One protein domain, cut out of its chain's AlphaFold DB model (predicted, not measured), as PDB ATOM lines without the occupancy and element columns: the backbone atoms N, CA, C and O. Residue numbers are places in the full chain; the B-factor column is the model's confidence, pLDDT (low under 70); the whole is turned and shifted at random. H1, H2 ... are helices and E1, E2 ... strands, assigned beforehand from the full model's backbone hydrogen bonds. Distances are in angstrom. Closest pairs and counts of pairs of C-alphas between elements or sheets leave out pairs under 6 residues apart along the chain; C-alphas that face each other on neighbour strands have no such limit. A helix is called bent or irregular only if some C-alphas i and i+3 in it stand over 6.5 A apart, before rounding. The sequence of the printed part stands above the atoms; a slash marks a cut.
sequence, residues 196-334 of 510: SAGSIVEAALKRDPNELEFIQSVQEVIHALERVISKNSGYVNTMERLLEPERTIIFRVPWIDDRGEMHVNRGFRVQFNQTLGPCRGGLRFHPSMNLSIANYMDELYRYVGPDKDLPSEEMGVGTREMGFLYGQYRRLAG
ATOM      1  N   SER A 196       1.021   4.174  27.054       82.62
ATOM      2  CA  SER A 196       0.837   4.803  25.738       82.62
ATOM      3  C   SER A 196       2.049   4.638  24.820       82.62
ATOM      4  O   SER A 196       1.878   4.545  23.610       82.62
ATOM      5  N   ALA A 197       3.262   4.537  25.372       83.50
ATOM      6  CA  ALA A 197       4.439   4.132  24.605       83.50
ATOM      7  C   ALA A 197       4.316   2.654  24.180       83.50
ATOM      8  O   ALA A 197       4.471   2.321  23.006       83.50
ATOM      9  N   GLY A 198       3.945   1.776  25.121       84.62
ATOM     10  CA  GLY A 198       3.734   0.349  24.860       84.62
ATOM     11  C   GLY A 198       2.688   0.062  23.777       84.62
ATOM     12  O   GLY A 198       2.937  -0.767  22.903       84.62
ATOM     13  N   SER A 199       1.556   0.776  23.775       87.75
ATOM     14  CA  SER A 199       0.497   0.572  22.778       87.75
ATOM     15  C   SER A 199       0.915   0.929  21.348       87.75
ATOM     16  O   SER A 199       0.440   0.288  20.417       87.75
ATOM     17  N   ILE A 200       1.824   1.895  21.155       89.69
ATOM     18  CA  ILE A 200       2.329   2.250  19.816       89.69
ATOM     19  C   ILE A 200       3.196   1.114  19.253       89.69
ATOM     20  O   ILE A 200       3.013   0.704  18.108       89.69
ATOM     21  N   VAL A 201       4.094   0.549  20.071       88.25
ATOM     22  CA  VAL A 201       4.925  -0.603  19.669       88.25
ATOM     23  C   VAL A 201       4.068  -1.849  19.432       88.25
ATOM     24  O   VAL A 201       4.313  -2.585  18.477       88.25
ATOM     25  N   GLU A 202       3.036  -2.085  20.248       86.62
ATOM     26  CA  GLU A 202       2.097  -3.192  20.030       86.62
ATOM     27  C   GLU A 202       1.277  -3.011  18.740       86.62
ATOM     28  O   GLU A 202       1.084  -3.980  18.004       86.62
ATOM     29  N   ALA A 203       0.847  -1.787  18.418       87.62
ATOM     30  CA  ALA A 203       0.151  -1.481  17.170       87.62
ATOM     31  C   ALA A 203       1.045  -1.692  15.934       87.62
ATOM     32  O   ALA A 203       0.591  -2.291  14.959       87.62
ATOM     33  N   ALA A 204       2.315  -1.269  15.989       88.12
ATOM     34  CA  ALA A 204       3.296  -1.525  14.933       88.12
ATOM     35  C   ALA A 204       3.551  -3.032  14.753       88.12
ATOM     36  O   ALA A 204       3.335  -3.569  13.670       88.12
ATOM     37  N   LEU A 205       3.885  -3.754  15.832       86.25
ATOM     38  CA  LEU A 205       4.135  -5.204  15.799       86.25
ATOM     39  C   LEU A 205       2.916  -6.011  15.315       86.25
ATOM     40  O   LEU A 205       3.070  -7.086  14.740       86.25
ATOM     41  N   LYS A 206       1.696  -5.519  15.555       87.31
ATOM     42  CA  LYS A 206       0.454  -6.143  15.081       87.31
ATOM     43  C   LYS A 206       0.191  -5.900  13.588       87.31
ATOM     44  O   LYS A 206      -0.459  -6.744  12.969       87.31
ATOM     45  N   ARG A 207       0.646  -4.771  13.034       87.25
ATOM     46  CA  ARG A 207       0.556  -4.448  11.601       87.25
ATOM     47  C   ARG A 207       1.614  -5.234  10.817       87.25
ATOM     48  O   ARG A 207       1.249  -6.003   9.931       87.25
ATOM     49  N   ASP A 208       2.876  -5.139  11.240       86.38
ATOM     50  CA  ASP A 208       4.048  -5.586  10.471       86.38
ATOM     51  C   ASP A 208       4.896  -6.629  11.237       86.38
ATOM     52  O   ASP A 208       6.089  -6.431  11.482       86.38
ATOM     53  N   PRO A 209       4.320  -7.785  11.635       83.62
ATOM     54  CA  PRO A 209       4.940  -8.733  12.572       83.62
ATOM     55  C   PRO A 209       6.220  -9.421  12.068       83.62
ATOM     56  O   PRO A 209       6.847 -10.154  12.831       83.62
ATOM     57  N   ASN A 210       6.584  -9.233  10.796       83.25
ATOM     58  CA  ASN A 210       7.751  -9.853  10.165       83.25
ATOM     59  C   ASN A 210       8.885  -8.853   9.867       83.25
ATOM     60  O   ASN A 210       9.956  -9.284   9.446       83.25
ATOM     61  N   GLU A 211       8.678  -7.545  10.060       84.44
ATOM     62  CA  GLU A 211       9.673  -6.508   9.741       84.44
ATOM     63  C   GLU A 211      10.525  -6.185  10.978       84.44
ATOM     64  O   GLU A 211      10.394  -5.136  11.610       84.44
ATOM     65  N   LEU A 212      11.371  -7.139  11.376       83.44
ATOM     66  CA  LEU A 212      12.084  -7.119  12.660       83.44
ATOM     67  C   LEU A 212      12.955  -5.866  12.848       83.44
ATOM     68  O   LEU A 212      12.949  -5.276  13.926       83.44
ATOM     69  N   GLU A 213      13.651  -5.426  11.802       83.25
ATOM     70  CA  GLU A 213      14.510  -4.238  11.805       83.25
ATOM     71  C   GLU A 213      13.703  -2.932  11.915       83.25
ATOM     72  O   GLU A 213      14.142  -1.978  12.568       83.25
ATOM     73  N   PHE A 214      12.501  -2.888  11.327       87.94
ATOM     74  CA  PHE A 214      11.568  -1.772  11.491       87.94
ATOM     75  C   PHE A 214      11.040  -1.737  12.926       87.94
ATOM     76  O   PHE A 214      11.169  -0.717  13.601       87.94
ATOM     77  N   ILE A 215      10.549  -2.865  13.445       88.00
ATOM     78  CA  ILE A 215      10.042  -2.959  14.819       88.00
ATOM     79  C   ILE A 215      11.133  -2.648  15.861       88.00
ATOM     80  O   ILE A 215      10.832  -1.983  16.854       88.00
ATOM     81  N   GLN A 216      12.393  -3.049  15.643       85.56
ATOM     82  CA  GLN A 216      13.526  -2.630  16.481       85.56
ATOM     83  C   GLN A 216      13.684  -1.099  16.464       85.56
ATOM     84  O   GLN A 216      13.683  -0.468  17.522       85.56
ATOM     85  N   SER A 217      13.738  -0.495  15.273       89.38
ATOM     86  CA  SER A 217      13.867   0.962  15.108       89.38
ATOM     87  C   SER A 217      12.729   1.726  15.803       89.38
ATOM     88  O   SER A 217      12.954   2.752  16.445       89.38
ATOM     89  N   VAL A 218      11.498   1.201  15.740       90.94
ATOM     90  CA  VAL A 218      10.333   1.763  16.439       90.94
ATOM     91  C   VAL A 218      10.453   1.622  17.961       90.94
ATOM     92  O   VAL A 218      10.124   2.574  18.668       90.94
ATOM     93  N   GLN A 219      10.949   0.498  18.494       89.50
ATOM     94  CA  GLN A 219      11.195   0.343  19.938       89.50
ATOM     95  C   GLN A 219      12.196   1.386  20.463       89.50
ATOM     96  O   GLN A 219      11.938   2.024  21.485       89.50
ATOM     97  N   GLU A 220      13.311   1.583  19.756       89.31
ATOM     98  CA  GLU A 220      14.372   2.527  20.132       89.31
ATOM     99  C   GLU A 220      13.874   3.983  20.113       89.31
ATOM    100  O   GLU A 220      14.054   4.723  21.087       89.31
ATOM    101  N   VAL A 221      13.154   4.376  19.055       92.69
ATOM    102  CA  VAL A 221      12.537   5.708  18.940       92.69
ATOM    103  C   VAL A 221      11.468   5.932  20.013       92.69
ATOM    104  O   VAL A 221      11.470   6.972  20.673       92.69
ATOM    105  N   ILE A 222      10.568   4.972  20.243       92.12
ATOM    106  CA  ILE A 222       9.484   5.128  21.224       92.12
ATOM    107  C   ILE A 222      10.012   5.182  22.662       92.12
ATOM    108  O   ILE A 222       9.468   5.935  23.469       92.12
ATOM    109  N   HIS A 223      11.096   4.472  22.986       89.88
ATOM    110  CA  HIS A 223      11.743   4.598  24.294       89.88
ATOM    111  C   HIS A 223      12.340   5.995  24.510       89.88
ATOM    112  O   HIS A 223      12.107   6.610  25.550       89.88
ATOM    113  N   ALA A 224      13.016   6.558  23.502       90.75
ATOM    114  CA  ALA A 224      13.497   7.940  23.558       90.75
ATOM    115  C   ALA A 224      12.358   8.966  23.715       90.75
ATOM    116  O   ALA A 224      12.487   9.945  24.454       90.75
ATOM    117  N   LEU A 225      11.222   8.727  23.055       92.50
ATOM    118  CA  LEU A 225      10.040   9.587  23.116       92.50
ATOM    119  C   LEU A 225       9.124   9.312  24.316       92.50
ATOM    120  O   LEU A 225       8.159  10.051  24.514       92.50
ATOM    121  N   GLU A 226       9.412   8.324  25.164       90.06
ATOM    122  CA  GLU A 226       8.538   7.908  26.270       90.06
ATOM    123  C   GLU A 226       8.186   9.073  27.209       90.06
ATOM    124  O   GLU A 226       7.024   9.258  27.587       90.06
ATOM    125  N   ARG A 227       9.167   9.928  27.522       89.88
ATOM    126  CA  ARG A 227       8.974  11.136  28.343       89.88
ATOM    127  C   ARG A 227       8.238  12.263  27.613       89.88
ATOM    128  O   ARG A 227       7.671  13.135  28.267       89.88
ATOM    129  N   VAL A 228       8.241  12.264  26.280       92.00
ATOM    130  CA  VAL A 228       7.527  13.237  25.438       92.00
ATOM    131  C   VAL A 228       6.052  12.860  25.348       92.00
ATOM    132  O   VAL A 228       5.183  13.654  25.704       92.00
ATOM    133  N   ILE A 229       5.784  11.606  24.979       91.75
ATOM    134  CA  ILE A 229       4.448  11.006  24.868       91.75
ATOM    135  C   ILE A 229       3.732  11.017  26.231       91.75
ATOM    136  O   ILE A 229       2.526  11.240  26.303       91.75
ATOM    137  N   SER A 230       4.472  10.848  27.334       88.94
ATOM    138  CA  SER A 230       3.906  10.926  28.692       88.94
ATOM    139  C   SER A 230       3.607  12.359  29.166       88.94
ATOM    140  O   SER A 230       2.779  12.524  30.059       88.94
ATOM    141  N   LYS A 231       4.234  13.398  28.586       89.81
ATOM    142  CA  LYS A 231       3.876  14.810  28.843       89.81
ATOM    143  C   LYS A 231       2.700  15.287  27.980       89.81
ATOM    144  O   LYS A 231       1.960  16.163  28.417       89.81
ATOM    145  N   ASN A 232       2.535  14.749  26.769       89.12
ATOM    146  CA  ASN A 232       1.435  15.083  25.864       89.12
ATOM    147  C   ASN A 232       0.959  13.835  25.104       89.12
ATOM    148  O   ASN A 232       1.609  13.376  24.164       89.12
ATOM    149  N   SER A 233      -0.217  13.329  25.480       85.19
ATOM    150  CA  SER A 233      -0.836  12.150  24.870       85.19
ATOM    151  C   SER A 233      -1.275  12.351  23.417       85.19
ATOM    152  O   SER A 233      -1.428  11.361  22.707       85.19
ATOM    153  N   GLY A 234      -1.418  13.592  22.932       86.94
ATOM    154  CA  GLY A 234      -1.716  13.865  21.520       86.94
ATOM    155  C   GLY A 234      -0.643  13.330  20.562       86.94
ATOM    156  O   GLY A 234      -0.954  12.974  19.427       86.94
ATOM    157  N   TYR A 235       0.597  13.178  21.042       92.56
ATOM    158  CA  TYR A 235       1.693  12.590  20.273       92.56
ATOM    159  C   TYR A 235       1.534  11.089  19.992       92.56
ATOM    160  O   TYR A 235       2.238  10.581  19.122       92.56
ATOM    161  N   VAL A 236       0.604  10.382  20.650       90.19
ATOM    162  CA  VAL A 236       0.249   8.999  20.278       90.19
ATOM    163  C   VAL A 236      -0.304   8.982  18.853       90.19
ATOM    164  O   VAL A 236       0.261   8.317  17.991       90.19
ATOM    165  N   ASN A 237      -1.313   9.809  18.570       89.50
ATOM    166  CA  ASN A 237      -1.921   9.931  17.243       89.50
ATOM    167  C   ASN A 237      -0.918  10.455  16.195       89.50
ATOM    168  O   ASN A 237      -0.999  10.099  15.020       89.50
ATOM    169  N   THR A 238       0.041  11.299  16.603       92.88
ATOM    170  CA  THR A 238       1.145  11.727  15.727       92.88
ATOM    171  C   THR A 238       2.048  10.552  15.358       92.88
ATOM    172  O   THR A 238       2.357  10.394  14.183       92.88
ATOM    173  N   MET A 239       2.435   9.704  16.320       92.38
ATOM    174  CA  MET A 239       3.231   8.503  16.042       92.38
ATOM    175  C   MET A 239       2.452   7.465  15.227       92.38
ATOM    176  O   MET A 239       3.023   6.872  14.322       92.38
ATOM    177  N   GLU A 240       1.155   7.273  15.476       88.94
ATOM    178  CA  GLU A 240       0.315   6.361  14.682       88.94
ATOM    179  C   GLU A 240       0.254   6.751  13.198       88.94
ATOM    180  O   GLU A 240       0.251   5.860  12.349       88.94
ATOM    181  N   ARG A 241       0.260   8.057  12.883       92.06
ATOM    182  CA  ARG A 241       0.410   8.565  11.507       92.06
ATOM    183  C   ARG A 241       1.848   8.461  11.001       92.06
ATOM    184  O   ARG A 241       2.055   8.010   9.888       92.06
ATOM    185  N   LEU A 242       2.832   8.877  11.801       93.81
ATOM    186  CA  LEU A 242       4.238   8.948  11.385       93.81
ATOM    187  C   LEU A 242       4.868   7.565  11.143       93.81
ATOM    188  O   LEU A 242       5.829   7.472  10.394       93.81
ATOM    189  N   LEU A 243       4.354   6.503  11.769       93.75
ATOM    190  CA  LEU A 243       4.820   5.128  11.557       93.75
ATOM    191  C   LEU A 243       4.233   4.455  10.305       93.75
ATOM    192  O   LEU A 243       4.713   3.391   9.930       93.75
ATOM    193  N   GLU A 244       3.220   5.045   9.667       93.69
ATOM    194  CA  GLU A 244       2.675   4.578   8.390       93.69
ATOM    195  C   GLU A 244       3.349   5.369   7.248       93.69
ATOM    196  O   GLU A 244       3.192   6.591   7.194       93.69
ATOM    197  N   PRO A 245       4.100   4.734   6.327       94.06
ATOM    198  CA  PRO A 245       4.752   5.457   5.238       94.06
ATOM    199  C   PRO A 245       3.734   6.127   4.305       94.06
ATOM    200  O   PRO A 245       2.862   5.448   3.761       94.06
ATOM    201  N   GLU A 246       3.895   7.425   4.022       94.62
ATOM    202  CA  GLU A 246       3.008   8.170   3.106       94.62
ATOM    203  C   GLU A 246       2.851   7.494   1.729       94.62
ATOM    204  O   GLU A 246       1.791   7.579   1.101       94.62
ATOM    205  N   ARG A 247       3.901   6.817   1.235       93.19
ATOM    206  CA  ARG A 247       3.817   5.937   0.061       93.19
ATOM    207  C   ARG A 247       4.931   4.892   0.016       93.19
ATOM    208  O   ARG A 247       6.106   5.234  -0.082       93.19
ATOM    209  N   THR A 248       4.562   3.618  -0.096       93.56
ATOM    210  CA  THR A 248       5.493   2.528  -0.444       93.56
ATOM    211  C   THR A 248       5.264   2.064  -1.883       93.56
ATOM    212  O   THR A 248       4.149   1.726  -2.272       93.56
ATOM    213  N   ILE A 249       6.330   2.047  -2.687       93.19
ATOM    214  CA  ILE A 249       6.319   1.671  -4.105       93.19
ATOM    215  C   ILE A 249       7.149   0.395  -4.265       93.19
ATOM    216  O   ILE A 249       8.353   0.402  -4.007       93.19
ATOM    217  N   ILE A 250       6.520  -0.690  -4.718       93.31
ATOM    218  CA  ILE A 250       7.170  -1.982  -4.979       93.31
ATOM    219  C   ILE A 250       6.996  -2.310  -6.459       93.31
ATOM    220  O   ILE A 250       5.873  -2.329  -6.960       93.31
ATOM    221  N   PHE A 251       8.095  -2.574  -7.165       93.50
ATOM    222  CA  PHE A 251       8.081  -2.731  -8.619       93.50
ATOM    223  C   PHE A 251       9.027  -3.823  -9.126       93.50
ATOM    224  O   PHE A 251       9.873  -4.346  -8.399       93.50
ATOM    225  N   ARG A 252       8.858  -4.203 -10.395       92.25
ATOM    226  CA  ARG A 252       9.666  -5.224 -11.071       92.25
ATOM    227  C   ARG A 252      10.772  -4.557 -11.885       92.25
ATOM    228  O   ARG A 252      10.476  -3.724 -12.733       92.25
ATOM    229  N   VAL A 253      12.012  -4.989 -11.680       91.50
ATOM    230  CA  VAL A 253      13.209  -4.501 -12.377       91.50
ATOM    231  C   VAL A 253      13.761  -5.641 -13.244       91.50
ATOM    232  O   VAL A 253      14.519  -6.474 -12.740       91.50
ATOM    233  N   PRO A 254      13.339  -5.755 -14.518       90.38
ATOM    234  CA  PRO A 254      13.903  -6.721 -15.453       90.38
ATOM    235  C   PRO A 254      15.247  -6.222 -15.997       90.38
ATOM    236  O   PRO A 254      15.407  -5.035 -16.293       90.38
ATOM    237  N   TRP A 255      16.205  -7.125 -16.170       87.06
ATOM    238  CA  TRP A 255      17.501  -6.829 -16.775       87.06
ATOM    239  C   TRP A 255      18.095  -8.042 -17.496       87.06
ATOM    240  O   TRP A 255      17.511  -9.124 -17.490       87.06
ATOM    241  N   ILE A 256      19.229  -7.835 -18.167       86.81
ATOM    242  CA  ILE A 256      19.958  -8.865 -18.911       86.81
ATOM    243  C   ILE A 256      21.418  -8.816 -18.457       86.81
ATOM    244  O   ILE A 256      21.987  -7.725 -18.362       86.81
ATOM    245  N   ASP A 257      22.012  -9.966 -18.145       85.94
ATOM    246  CA  ASP A 257      23.427 -10.038 -17.770       85.94
ATOM    247  C   ASP A 257      24.367 -10.060 -18.986       85.94
ATOM    248  O   ASP A 257      23.953 -10.139 -20.145       85.94
ATOM    249  N   ASP A 258      25.668 -10.020 -18.709       85.38
ATOM    250  CA  ASP A 258      26.722  -9.972 -19.726       85.38
ATOM    251  C   ASP A 258      26.836 -11.287 -20.544       85.38
ATOM    252  O   ASP A 258      27.623 -11.366 -21.487       85.38
ATOM    253  N   ARG A 259      26.046 -12.322 -20.205       88.81
ATOM    254  CA  ARG A 259      25.906 -13.596 -20.937       88.81
ATOM    255  C   ARG A 259      24.626 -13.651 -21.781       88.81
ATOM    256  O   ARG A 259      24.451 -14.595 -22.548       88.81
ATOM    257  N   GLY A 260      23.745 -12.655 -21.661       87.81
ATOM    258  CA  GLY A 260      22.442 -12.614 -22.326       87.81
ATOM    259  C   GLY A 260      21.303 -13.273 -21.538       87.81
ATOM    260  O   GLY A 260      20.206 -13.413 -22.078       87.81
ATOM    261  N   GLU A 261      21.523 -13.678 -20.284       89.12
ATOM    262  CA  GLU A 261      20.475 -14.276 -19.448       89.12
ATOM    263  C   GLU A 261      19.551 -13.183 -18.888       89.12
ATOM    264  O   GLU A 261      20.020 -12.151 -18.403       89.12
ATOM    265  N   MET A 262      18.230 -13.393 -18.949       89.38
ATOM    266  CA  MET A 262      17.262 -12.447 -18.380       89.38
ATOM    267  C   MET A 262      17.062 -12.680 -16.883       89.38
ATOM    268  O   MET A 262      16.655 -13.761 -16.459       89.38
ATOM    269  N   HIS A 263      17.239 -11.616 -16.107       86.81
ATOM    270  CA  HIS A 263      17.093 -11.593 -14.654       86.81
ATOM    271  C   HIS A 263      15.969 -10.641 -14.235       86.81
ATOM    272  O   HIS A 263      15.620  -9.695 -14.947       86.81
ATOM    273  N   VAL A 264      15.370 -10.887 -13.068       89.00
ATOM    274  CA  VAL A 264      14.263 -10.076 -12.541       89.00
ATOM    275  C   VAL A 264      14.452  -9.835 -11.048       89.00
ATOM    276  O   VAL A 264      14.320 -10.751 -10.241       89.00
ATOM    277  N   ASN A 265      14.677  -8.576 -10.676       88.56
ATOM    278  CA  ASN A 265      14.751  -8.142  -9.284       88.56
ATOM    279  C   ASN A 265      13.486  -7.373  -8.875       88.56
ATOM    280  O   ASN A 265      12.707  -6.903  -9.710       88.56
ATOM    281  N   ARG A 266      13.282  -7.235  -7.562       88.06
ATOM    282  CA  ARG A 266      12.240  -6.388  -6.972       88.06
ATOM    283  C   ARG A 266      12.858  -5.054  -6.552       88.06
ATOM    284  O   ARG A 266      13.808  -5.042  -5.775       88.06
ATOM    285  N   GLY A 267      12.326  -3.957  -7.078       89.75
ATOM    286  CA  GLY A 267      12.642  -2.600  -6.647       89.75
ATOM    287  C   GLY A 267      11.693  -2.135  -5.545       89.75
ATOM    288  O   GLY A 267      10.526  -2.529  -5.521       89.75
ATOM    289  N   PHE A 268      12.204  -1.296  -4.647       91.31
ATOM    290  CA  PHE A 268      11.471  -0.711  -3.524       91.31
ATOM    291  C   PHE A 268      11.826   0.772  -3.389       91.31
ATOM    292  O   PHE A 268      13.012   1.100  -3.346       91.31
ATOM    293  N   ARG A 269      10.834   1.653  -3.248       93.06
ATOM    294  CA  ARG A 269      11.031   3.022  -2.746       93.06
ATOM    295  C   ARG A 269       9.979   3.324  -1.688       93.06
ATOM    296  O   ARG A 269       8.788   3.270  -1.976       93.06
ATOM    297  N   VAL A 270      10.434   3.633  -0.478       93.00
ATOM    298  CA  VAL A 270       9.580   4.046   0.639       93.00
ATOM    299  C   VAL A 270       9.715   5.556   0.786       93.00
ATOM    300  O   VAL A 270      10.791   6.063   1.096       93.00
ATOM    301  N   GLN A 271       8.632   6.272   0.508       93.19
ATOM    302  CA  GLN A 271       8.492   7.707   0.720       93.19
ATOM    303  C   GLN A 271       7.792   7.859   2.072       93.19
ATOM    304  O   GLN A 271       6.569   7.788   2.161       93.19
ATOM    305  N   PHE A 272       8.600   7.906   3.134       92.94
ATOM    306  CA  PHE A 272       8.130   7.699   4.507       92.94
ATOM    307  C   PHE A 272       7.375   8.918   5.046       92.94
ATOM    308  O   PHE A 272       6.249   8.779   5.508       92.94
ATOM    309  N   ASN A 273       7.968  10.112   4.927       91.62
ATOM    310  CA  ASN A 273       7.340  11.379   5.296       91.62
ATOM    311  C   ASN A 273       7.852  12.542   4.421       91.62
ATOM    312  O   ASN A 273       9.039  12.587   4.089       91.62
ATOM    313  N   GLN A 274       6.973  13.485   4.071       89.69
ATOM    314  CA  GLN A 274       7.274  14.700   3.297       89.69
ATOM    315  C   GLN A 274       6.954  16.004   4.062       89.69
ATOM    316  O   GLN A 274       7.073  17.098   3.510       89.69
ATOM    317  N   THR A 275       6.573  15.928   5.345       90.38
ATOM    318  CA  THR A 275       6.161  17.095   6.155       90.38
ATOM    319  C   THR A 275       7.207  18.214   6.195       90.38
ATOM    320  O   THR A 275       6.843  19.388   6.169       90.38
ATOM    321  N   LEU A 276       8.501  17.878   6.242       84.75
ATOM    322  CA  LEU A 276       9.602  18.855   6.263       84.75
ATOM    323  C   LEU A 276      10.186  19.151   4.863       84.75
ATOM    324  O   LEU A 276      11.257  19.750   4.751       84.75
ATOM    325  N   GLY A 277       9.494  18.739   3.797       82.06
ATOM    326  CA  GLY A 277       9.899  18.905   2.402       82.06
ATOM    327  C   GLY A 277      10.071  17.574   1.655       82.06
ATOM    328  O   GLY A 277       9.723  16.518   2.179       82.06
ATOM    329  N   PRO A 278      10.622  17.607   0.426       76.62
ATOM    330  CA  PRO A 278      10.782  16.428  -0.424       76.62
ATOM    331  C   PRO A 278      11.488  15.271   0.284       76.62
ATOM    332  O   PRO A 278      12.490  15.487   0.973       76.62
ATOM    333  N   CYS A 279      11.007  14.047   0.058       82.25
ATOM    334  CA  CYS A 279      11.614  12.822   0.574       82.25
ATOM    335  C   CYS A 279      13.111  12.754   0.227       82.25
ATOM    336  O   CYS A 279      13.547  13.162  -0.852       82.25
ATOM    337  N   ARG A 280      13.920  12.229   1.150       74.44
ATOM    338  CA  ARG A 280      15.363  12.028   0.961       74.44
ATOM    339  C   ARG A 280      15.756  10.680   1.524       74.44
ATOM    340  O   ARG A 280      15.330  10.318   2.615       74.44
ATOM    341  N   GLY A 281      16.596   9.958   0.797       72.81
ATOM    342  CA  GLY A 281      17.087   8.661   1.243       72.81
ATOM    343  C   GLY A 281      17.860   7.939   0.154       72.81
ATOM    344  O   GLY A 281      17.567   8.097  -1.038       72.81
ATOM    345  N   GLY A 282      18.827   7.133   0.578       77.88
ATOM    346  CA  GLY A 282      19.689   6.366  -0.308       77.88
ATOM    347  C   GLY A 282      18.960   5.319  -1.144       77.88
ATOM    348  O   GLY A 282      17.787   5.008  -0.924       77.88
ATOM    349  N   LEU A 283      19.676   4.761  -2.114       84.31
ATOM    350  CA  LEU A 283      19.301   3.522  -2.790       84.31
ATOM    351  C   LEU A 283      20.311   2.446  -2.386       84.31
ATOM    352  O   LEU A 283      21.494   2.585  -2.666       84.31
ATOM    353  N   ARG A 284      19.863   1.379  -1.719       82.62
ATOM    354  CA  ARG A 284      20.723   0.244  -1.351       82.62
ATOM    355  C   ARG A 284      20.565  -0.873  -2.373       82.62
ATOM    356  O   ARG A 284      19.450  -1.357  -2.560       82.62
ATOM    357  N   PHE A 285      21.657  -1.315  -2.995       83.56
ATOM    358  CA  PHE A 285      21.650  -2.416  -3.969       83.56
ATOM    359  C   PHE A 285      22.649  -3.519  -3.611       83.56
ATOM    360  O   PHE A 285      23.627  -3.309  -2.898       83.56
ATOM    361  N   HIS A 286      22.396  -4.724  -4.127       71.50
ATOM    362  CA  HIS A 286      23.290  -5.860  -3.938       71.50
ATOM    363  C   HIS A 286      24.596  -5.670  -4.745       71.50
ATOM    364  O   HIS A 286      24.517  -5.232  -5.896       71.50
ATOM    365  N   PRO A 287      25.786  -6.044  -4.225       64.19
ATOM    366  CA  PRO A 287      27.069  -5.827  -4.912       64.19
ATOM    367  C   PRO A 287      27.238  -6.495  -6.288       64.19
ATOM    368  O   PRO A 287      28.216  -6.217  -6.975       64.19
ATOM    369  N   SER A 288      26.318  -7.375  -6.695       59.81
ATOM    370  CA  SER A 288      26.324  -8.066  -7.993       59.81
ATOM    371  C   SER A 288      25.576  -7.333  -9.119       59.81
ATOM    372  O   SER A 288      25.422  -7.900 -10.198       59.81
ATOM    373  N   MET A 289      25.049  -6.125  -8.887       65.19
ATOM    374  CA  MET A 289      24.318  -5.362  -9.911       65.19
ATOM    375  C   MET A 289      25.266  -4.787 -10.981       65.19
ATOM    376  O   MET A 289      26.291  -4.192 -10.650       65.19
ATOM    377  N   ASN A 290      24.906  -4.928 -12.264       67.69
ATOM    378  CA  ASN A 290      25.668  -4.401 -13.407       67.69
ATOM    379  C   ASN A 290      25.061  -3.085 -13.963       67.69
ATOM    380  O   ASN A 290      24.219  -2.442 -13.333       67.69
ATOM    381  N   LEU A 291      25.481  -2.675 -15.168       64.44
ATOM    382  CA  LEU A 291      25.013  -1.464 -15.865       64.44
ATOM    383  C   LEU A 291      23.483  -1.403 -16.075       64.44
ATOM    384  O   LEU A 291      22.925  -0.311 -16.210       64.44
ATOM    385  N   SER A 292      22.776  -2.535 -16.040       73.12
ATOM    386  CA  SER A 292      21.310  -2.569 -16.097       73.12
ATOM    387  C   SER A 292      20.618  -1.999 -14.854       73.12
ATOM    388  O   SER A 292      19.395  -1.887 -14.834       73.12
ATOM    389  N   ILE A 293      21.378  -1.548 -13.850       76.19
ATOM    390  CA  ILE A 293      20.920  -0.633 -12.795       76.19
ATOM    391  C   ILE A 293      20.111   0.560 -13.338       76.19
ATOM    392  O   ILE A 293      19.183   1.019 -12.676       76.19
ATOM    393  N   ALA A 294      20.386   1.021 -14.565       79.00
ATOM    394  CA  ALA A 294      19.589   2.044 -15.241       79.00
ATOM    395  C   ALA A 294      18.095   1.667 -15.349       79.00
ATOM    396  O   ALA A 294      17.242   2.533 -15.172       79.00
ATOM    397  N   ASN A 295      17.767   0.384 -15.542       85.19
ATOM    398  CA  ASN A 295      16.392  -0.112 -15.682       85.19
ATOM    399  C   ASN A 295      15.564   0.077 -14.396       85.19
ATOM    400  O   ASN A 295      14.339   0.129 -14.447       85.19
ATOM    401  N   TYR A 296      16.212   0.237 -13.235       88.62
ATOM    402  CA  TYR A 296      15.541   0.618 -11.987       88.62
ATOM    403  C   TYR A 296      14.829   1.977 -12.122       88.62
ATOM    404  O   TYR A 296      13.767   2.203 -11.542       88.62
ATOM    405  N   MET A 297      15.388   2.880 -12.931       90.06
ATOM    406  CA  MET A 297      14.832   4.207 -13.175       90.06
ATOM    407  C   MET A 297      13.665   4.205 -14.175       90.06
ATOM    408  O   MET A 297      12.897   5.161 -14.163       90.06
ATOM    409  N   ASP A 298      13.472   3.145 -14.976       90.62
ATOM    410  CA  ASP A 298      12.369   3.043 -15.956       90.62
ATOM    411  C   ASP A 298      10.974   3.009 -15.305       90.62
ATOM    412  O   ASP A 298       9.972   3.324 -15.954       90.62
ATOM    413  N   GLU A 299      10.912   2.688 -14.010       91.06
ATOM    414  CA  GLU A 299       9.728   2.868 -13.165       91.06
ATOM    415  C   GLU A 299       9.893   4.063 -12.212       91.06
ATOM    416  O   GLU A 299       9.017   4.928 -12.141       91.06
ATOM    417  N   LEU A 300      11.037   4.159 -11.516       90.88
ATOM    418  CA  LEU A 300      11.240   5.132 -10.437       90.88
ATOM    419  C   LEU A 300      11.059   6.596 -10.883       90.88
ATOM    420  O   LEU A 300      10.552   7.396 -10.096       90.88
ATOM    421  N   TYR A 301      11.421   6.957 -12.125       89.38
ATOM    422  CA  TYR A 301      11.430   8.354 -12.602       89.38
ATOM    423  C   TYR A 301      10.088   9.095 -12.451       89.38
ATOM    424  O   TYR A 301      10.072  10.322 -12.412       89.38
ATOM    425  N   ARG A 302       8.965   8.369 -12.360       90.00
ATOM    426  CA  ARG A 302       7.612   8.933 -12.189       90.00
ATOM    427  C   ARG A 302       7.380   9.490 -10.778       90.00
ATOM    428  O   ARG A 302       6.564  10.396 -10.588       90.00
ATOM    429  N   TYR A 303       8.104   8.943  -9.804       89.69
ATOM    430  CA  TYR A 303       7.908   9.149  -8.369       89.69
ATOM    431  C   TYR A 303       8.970  10.049  -7.726       89.69
ATOM    432  O   TYR A 303       8.715  10.606  -6.659       89.69
ATOM    433  N   VAL A 304      10.124  10.217  -8.379       85.38
ATOM    434  CA  VAL A 304      11.225  11.096  -7.947       85.38
ATOM    435  C   VAL A 304      11.209  12.445  -8.667       85.38
ATOM    436  O   VAL A 304      10.557  12.617  -9.697       85.38
ATOM    437  N   GLY A 305      11.905  13.427  -8.099       75.06
ATOM    438  CA  GLY A 305      11.992  14.788  -8.627       75.06
ATOM    439  C   GLY A 305      12.347  15.802  -7.535       75.06
ATOM    440  O   GLY A 305      12.204  15.481  -6.353       75.06
ATOM    441  N   PRO A 306      12.793  17.018  -7.908       69.81
ATOM    442  CA  PRO A 306      13.309  18.019  -6.966       69.81
ATOM    443  C   PRO A 306      12.345  18.329  -5.817       69.81
ATOM    444  O   PRO A 306      12.768  18.376  -4.666       69.81
ATOM    445  N   ASP A 307      11.054  18.447  -6.130       73.31
ATOM    446  CA  ASP A 307       9.993  18.829  -5.193       73.31
ATOM    447  C   ASP A 307       9.189  17.622  -4.661       73.31
ATOM    448  O   ASP A 307       8.075  17.788  -4.169       73.31
ATOM    449  N   LYS A 308       9.716  16.395  -4.803       79.69
ATOM    450  CA  LYS A 308       9.034  15.142  -4.418       79.69
ATOM    451  C   LYS A 308       9.918  14.204  -3.603       79.69
ATOM    452  O   LYS A 308       9.641  13.928  -2.443       79.69
ATOM    453  N   ASP A 309      10.973  13.689  -4.229       80.19
ATOM    454  CA  ASP A 309      11.825  12.638  -3.678       80.19
ATOM    455  C   ASP A 309      13.193  12.666  -4.371       80.19
ATOM    456  O   ASP A 309      13.289  12.649  -5.603       80.19
ATOM    457  N   LEU A 310      14.245  12.728  -3.557       73.88
ATOM    458  CA  LEU A 310      15.640  12.896  -3.941       73.88
ATOM    459  C   LEU A 310      16.472  11.683  -3.485       73.88
ATOM    460  O   LEU A 310      16.945  11.637  -2.343       73.88
ATOM    461  N   PRO A 311      16.700  10.708  -4.384       77.69
ATOM    462  CA  PRO A 311      17.681   9.649  -4.194       77.69
ATOM    463  C   PRO A 311      19.107  10.154  -3.911       77.69
ATOM    464  O   PRO A 311      19.555  11.181  -4.446       77.69
ATOM    465  N   SER A 312      19.838   9.380  -3.109       70.88
ATOM    466  CA  SER A 312      21.265   9.564  -2.817       70.88
ATOM    467  C   SER A 312      22.061   8.265  -2.968       70.88
ATOM    468  O   SER A 312      21.490   7.177  -3.070       70.88
ATOM    469  N   GLU A 313      23.387   8.395  -2.924       69.06
ATOM    470  CA  GLU A 313      24.310   7.280  -2.666       69.06
ATOM    471  C   GLU A 313      24.006   6.587  -1.321       69.06
ATOM    472  O   GLU A 313      23.458   7.216  -0.409       69.06
ATOM    473  N   GLU A 314      24.341   5.294  -1.239       75.69
ATOM    474  CA  GLU A 314      24.168   4.361  -0.106       75.69
ATOM    475  C   GLU A 314      24.882   3.024  -0.455       75.69
ATOM    476  O   GLU A 314      25.466   2.896  -1.534       75.69
ATOM    477  N   MET A 315      24.908   2.018   0.428       71.00
ATOM    478  CA  MET A 315      25.586   0.736   0.198       71.00
ATOM    479  C   MET A 315      25.198   0.086  -1.149       71.00
ATOM    480  O   MET A 315      24.038  -0.233  -1.410       71.00
ATOM    481  N   GLY A 316      26.198  -0.129  -2.010       74.12
ATOM    482  CA  GLY A 316      26.018  -0.685  -3.359       74.12
ATOM    483  C   GLY A 316      25.618   0.329  -4.442       74.12
ATOM    484  O   GLY A 316      25.557  -0.048  -5.609       74.12
ATOM    485  N   VAL A 317      25.399   1.602  -4.093       77.12
ATOM    486  CA  VAL A 317      25.117   2.703  -5.027       77.12
ATOM    487  C   VAL A 317      26.081   3.849  -4.762       77.12
ATOM    488  O   VAL A 317      25.843   4.713  -3.919       77.12
ATOM    489  N   GLY A 318      27.186   3.852  -5.503       72.69
ATOM    490  CA  GLY A 318      28.129   4.957  -5.509       72.69
ATOM    491  C   GLY A 318      27.929   5.886  -6.702       72.69
ATOM    492  O   GLY A 318      26.944   5.852  -7.445       72.69
ATOM    493  N   THR A 319      28.944   6.707  -6.925       70.00
ATOM    494  CA  THR A 319      28.971   7.761  -7.941       70.00
ATOM    495  C   THR A 319      28.746   7.246  -9.366       70.00
ATOM    496  O   THR A 319      28.173   7.944 -10.205       70.00
ATOM    497  N   ARG A 320      29.215   6.027  -9.663       78.94
ATOM    498  CA  ARG A 320      29.069   5.384 -10.977       78.94
ATOM    499  C   ARG A 320      27.604   5.017 -11.221       78.94
ATOM    500  O   ARG A 320      27.038   5.376 -12.251       78.94
ATOM    501  N   GLU A 321      26.991   4.383 -10.233       83.12
ATOM    502  CA  GLU A 321      25.598   3.945 -10.209       83.12
ATOM    503  C   GLU A 321      24.642   5.142 -10.296       83.12
ATOM    504  O   GLU A 321      23.774   5.180 -11.170       83.12
ATOM    505  N   MET A 322      24.865   6.171  -9.470       80.44
ATOM    506  CA  MET A 322      24.104   7.425  -9.515       80.44
ATOM    507  C   MET A 322      24.234   8.143 -10.863       80.44
ATOM    508  O   MET A 322      23.259   8.720 -11.343       80.44
ATOM    509  N   GLY A 323      25.398   8.065 -11.517       78.69
ATOM    510  CA  GLY A 323      25.599   8.588 -12.869       78.69
ATOM    511  C   GLY A 323      24.710   7.909 -13.917       78.69
ATOM    512  O   GLY A 323      24.094   8.595 -14.736       78.69
ATOM    513  N   PHE A 324      24.588   6.578 -13.871       85.88
ATOM    514  CA  PHE A 324      23.705   5.823 -14.770       85.88
ATOM    515  C   PHE A 324      22.221   6.090 -14.475       85.88
ATOM    516  O   PHE A 324      21.452   6.371 -15.396       85.88
ATOM    517  N   LEU A 325      21.832   6.087 -13.195       87.62
ATOM    518  CA  LEU A 325      20.470   6.397 -12.749       87.62
ATOM    519  C   LEU A 325      20.039   7.813 -13.162       87.62
ATOM    520  O   LEU A 325      18.939   7.992 -13.685       87.62
ATOM    521  N   TYR A 326      20.904   8.818 -12.993       82.00
ATOM    522  CA  TYR A 326      20.620  10.197 -13.400       82.00
ATOM    523  C   TYR A 326      20.583  10.372 -14.928       82.00
ATOM    524  O   TYR A 326      19.746  11.110 -15.453       82.00
ATOM    525  N   GLY A 327      21.447   9.657 -15.658       84.44
ATOM    526  CA  GLY A 327      21.405   9.597 -17.121       84.44
ATOM    527  C   GLY A 327      20.066   9.066 -17.641       84.44
ATOM    528  O   GLY A 327      19.458   9.686 -18.515       84.44
ATOM    529  N   GLN A 328      19.568   7.973 -17.053       87.75
ATOM    530  CA  GLN A 328      18.269   7.401 -17.410       87.75
ATOM    531  C   GLN A 328      17.101   8.304 -16.983       87.75
ATOM    532  O   GLN A 328      16.201   8.540 -17.786       87.75
ATOM    533  N   TYR A 329      17.136   8.883 -15.776       85.88
ATOM    534  CA  TYR A 329      16.122   9.839 -15.310       85.88
ATOM    535  C   TYR A 329      15.964  11.003 -16.293       85.88
ATOM    536  O   TYR A 329      14.858  11.270 -16.756       85.88
ATOM    537  N   ARG A 330      17.071  11.631 -16.711       82.69
ATOM    538  CA  ARG A 330      17.056  12.699 -17.724       82.69
ATOM    539  C   ARG A 330      16.494  12.240 -19.073       82.69
ATOM    540  O   ARG A 330      15.784  13.010 -19.716       82.69
ATOM    541  N   ARG A 331      16.796  11.008 -19.506       87.00
ATOM    542  CA  ARG A 331      16.272  10.422 -20.756       87.00
ATOM    543  C   ARG A 331      14.750  10.240 -20.713       87.00
ATOM    544  O   ARG A 331      14.101  10.412 -21.739       87.00
ATOM    545  N   LEU A 332      14.195   9.895 -19.551       88.38
ATOM    546  CA  LEU A 332      12.772   9.590 -19.361       88.38
ATOM    547  C   LEU A 332      11.924  10.817 -18.992       88.38
ATOM    548  O   LEU A 332      10.793  10.941 -19.452       88.38
ATOM    549  N   ALA A 333      12.464  11.733 -18.185       82.38
ATOM    550  CA  ALA A 333      11.780  12.951 -17.747       82.38
ATOM    551  C   ALA A 333      11.764  14.063 -18.817       82.38
ATOM    552  O   ALA A 333      11.033  15.044 -18.678       82.38
ATOM    553  N   GLY A 334      12.592  13.951 -19.864       74.81
ATOM    554  CA  GLY A 334      12.679  14.909 -20.978       74.81
ATOM    555  C   GLY A 334      13.283  16.277 -20.628       74.81
ATOM    556  O   GLY A 334      13.469  17.106 -21.514       74.81
TER     557      GLY A 334
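This is residues 196 to 334 of the 510 residues of the protein "ELFV_dehydrog domain-containing protein" of Cynara cardunculus var. scolymus (UniProt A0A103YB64). Two lobes make an elongated model: a head of three helices, H1, H2 and H3, at one end, and at the other a long two-stranded hairpin, E1 and E2, with H4 packed on it and H5 packed on H4. The short parallel strands E3 and E4 belong to the second lobe, near the hairpin's end at Gln 271. The printed part has 139 residues, with five named helices and four named strands in the order H1 H2 H3 E1 E2 E3 H4 E4 H5; the class is mixed, helices and strands. Its two sheets have two strands each, E1 - E2 antiparallel and E3 = E4 parallel. The whole is loose, with a radius of gyration of the C-alphas of 18.4 A and spans of 58 by 31 by 21 A.

H1 holds residues 196 to 207 (16.9 A), beginning at C-alpha 196, (0.837, 4.803, 25.738). H2, residues 212 to 229, measures 23.1 A; it has a kink of 45 degrees near residue 223 and is irregular, with C-alphas 224 and 227 7.3 A apart. H3 is residues 234 to 242, 12.7 A. E1, residues 247 to 256, starts at C-alpha 247, (3.817, 5.937, 0.061), and measures 29.0 A; E2, residues 262 to 271, 29.1 A. E3 is residues 279 to 282, 10.4 A. H4 is residues 291 to 300, 16.2 A, and is neither bent nor irregular, but only just: C-alphas 291 and 294 are 6.5 A apart. E4 is residues 309 to 312, 10.0 A. H5, residues 319 to 333, 20.5 A, ends at C-alpha 333, (11.780, 12.951, -17.747).

H1 and H2, a helical hairpin, touch at a shallow tilt of 21 degrees, opposite ways; their closest C-alphas, Ala 197 and Glu 226, are 5.8 A apart. With residues 196 to 200 alone, H1 touches H3 at a shallow tilt of 23 degrees, the same way, closest at the C-alphas of Ile 200 and Glu 240, 6.9 A. H2 and H3 only just touch, and only at the corner by their link, with 3 pairs of C-alphas within 8 A. H1 and H2 are apart from the four strands, H4 and H5. E1 and E2, a hairpin, are antiparallel at 160 degrees; N 249 and O 269 are within hydrogen-bond range at 2.8 A. The closest C-alphas of E1 and H4, Val 253 and Tyr 296, are 5.6 A apart. H4 and H5 touch at a steep tilt of 44 degrees, the same way; their closest C-alphas, Ala 294 and Leu 325, are 5.1 A apart. E3, H4 and E4 form a strand-helix-strand unit, two parallel neighbour strands with a helix between them in the chain, and its crossover is right-handed; N 310 and O 279 are 2.8 A apart, within hydrogen-bond range. Every O i to N i+4 pair is within range in H3 and H5, but 7 of 8 in H1, 12 of 14 in H2 and 1 of 6 in H4, where 6 of 7 O i to N i+3 pairs are.

The C-alphas farthest apart, Lys 231 and Arg 259, are 61.4 A apart. The printed part has no cut, and no link is long. Residues 208 to 213, of which 212 to 213 belong to H2, stand free. Mean pLDDT of the printed part is 85.1; residues 287 to 291, 306 and 313 are under 70.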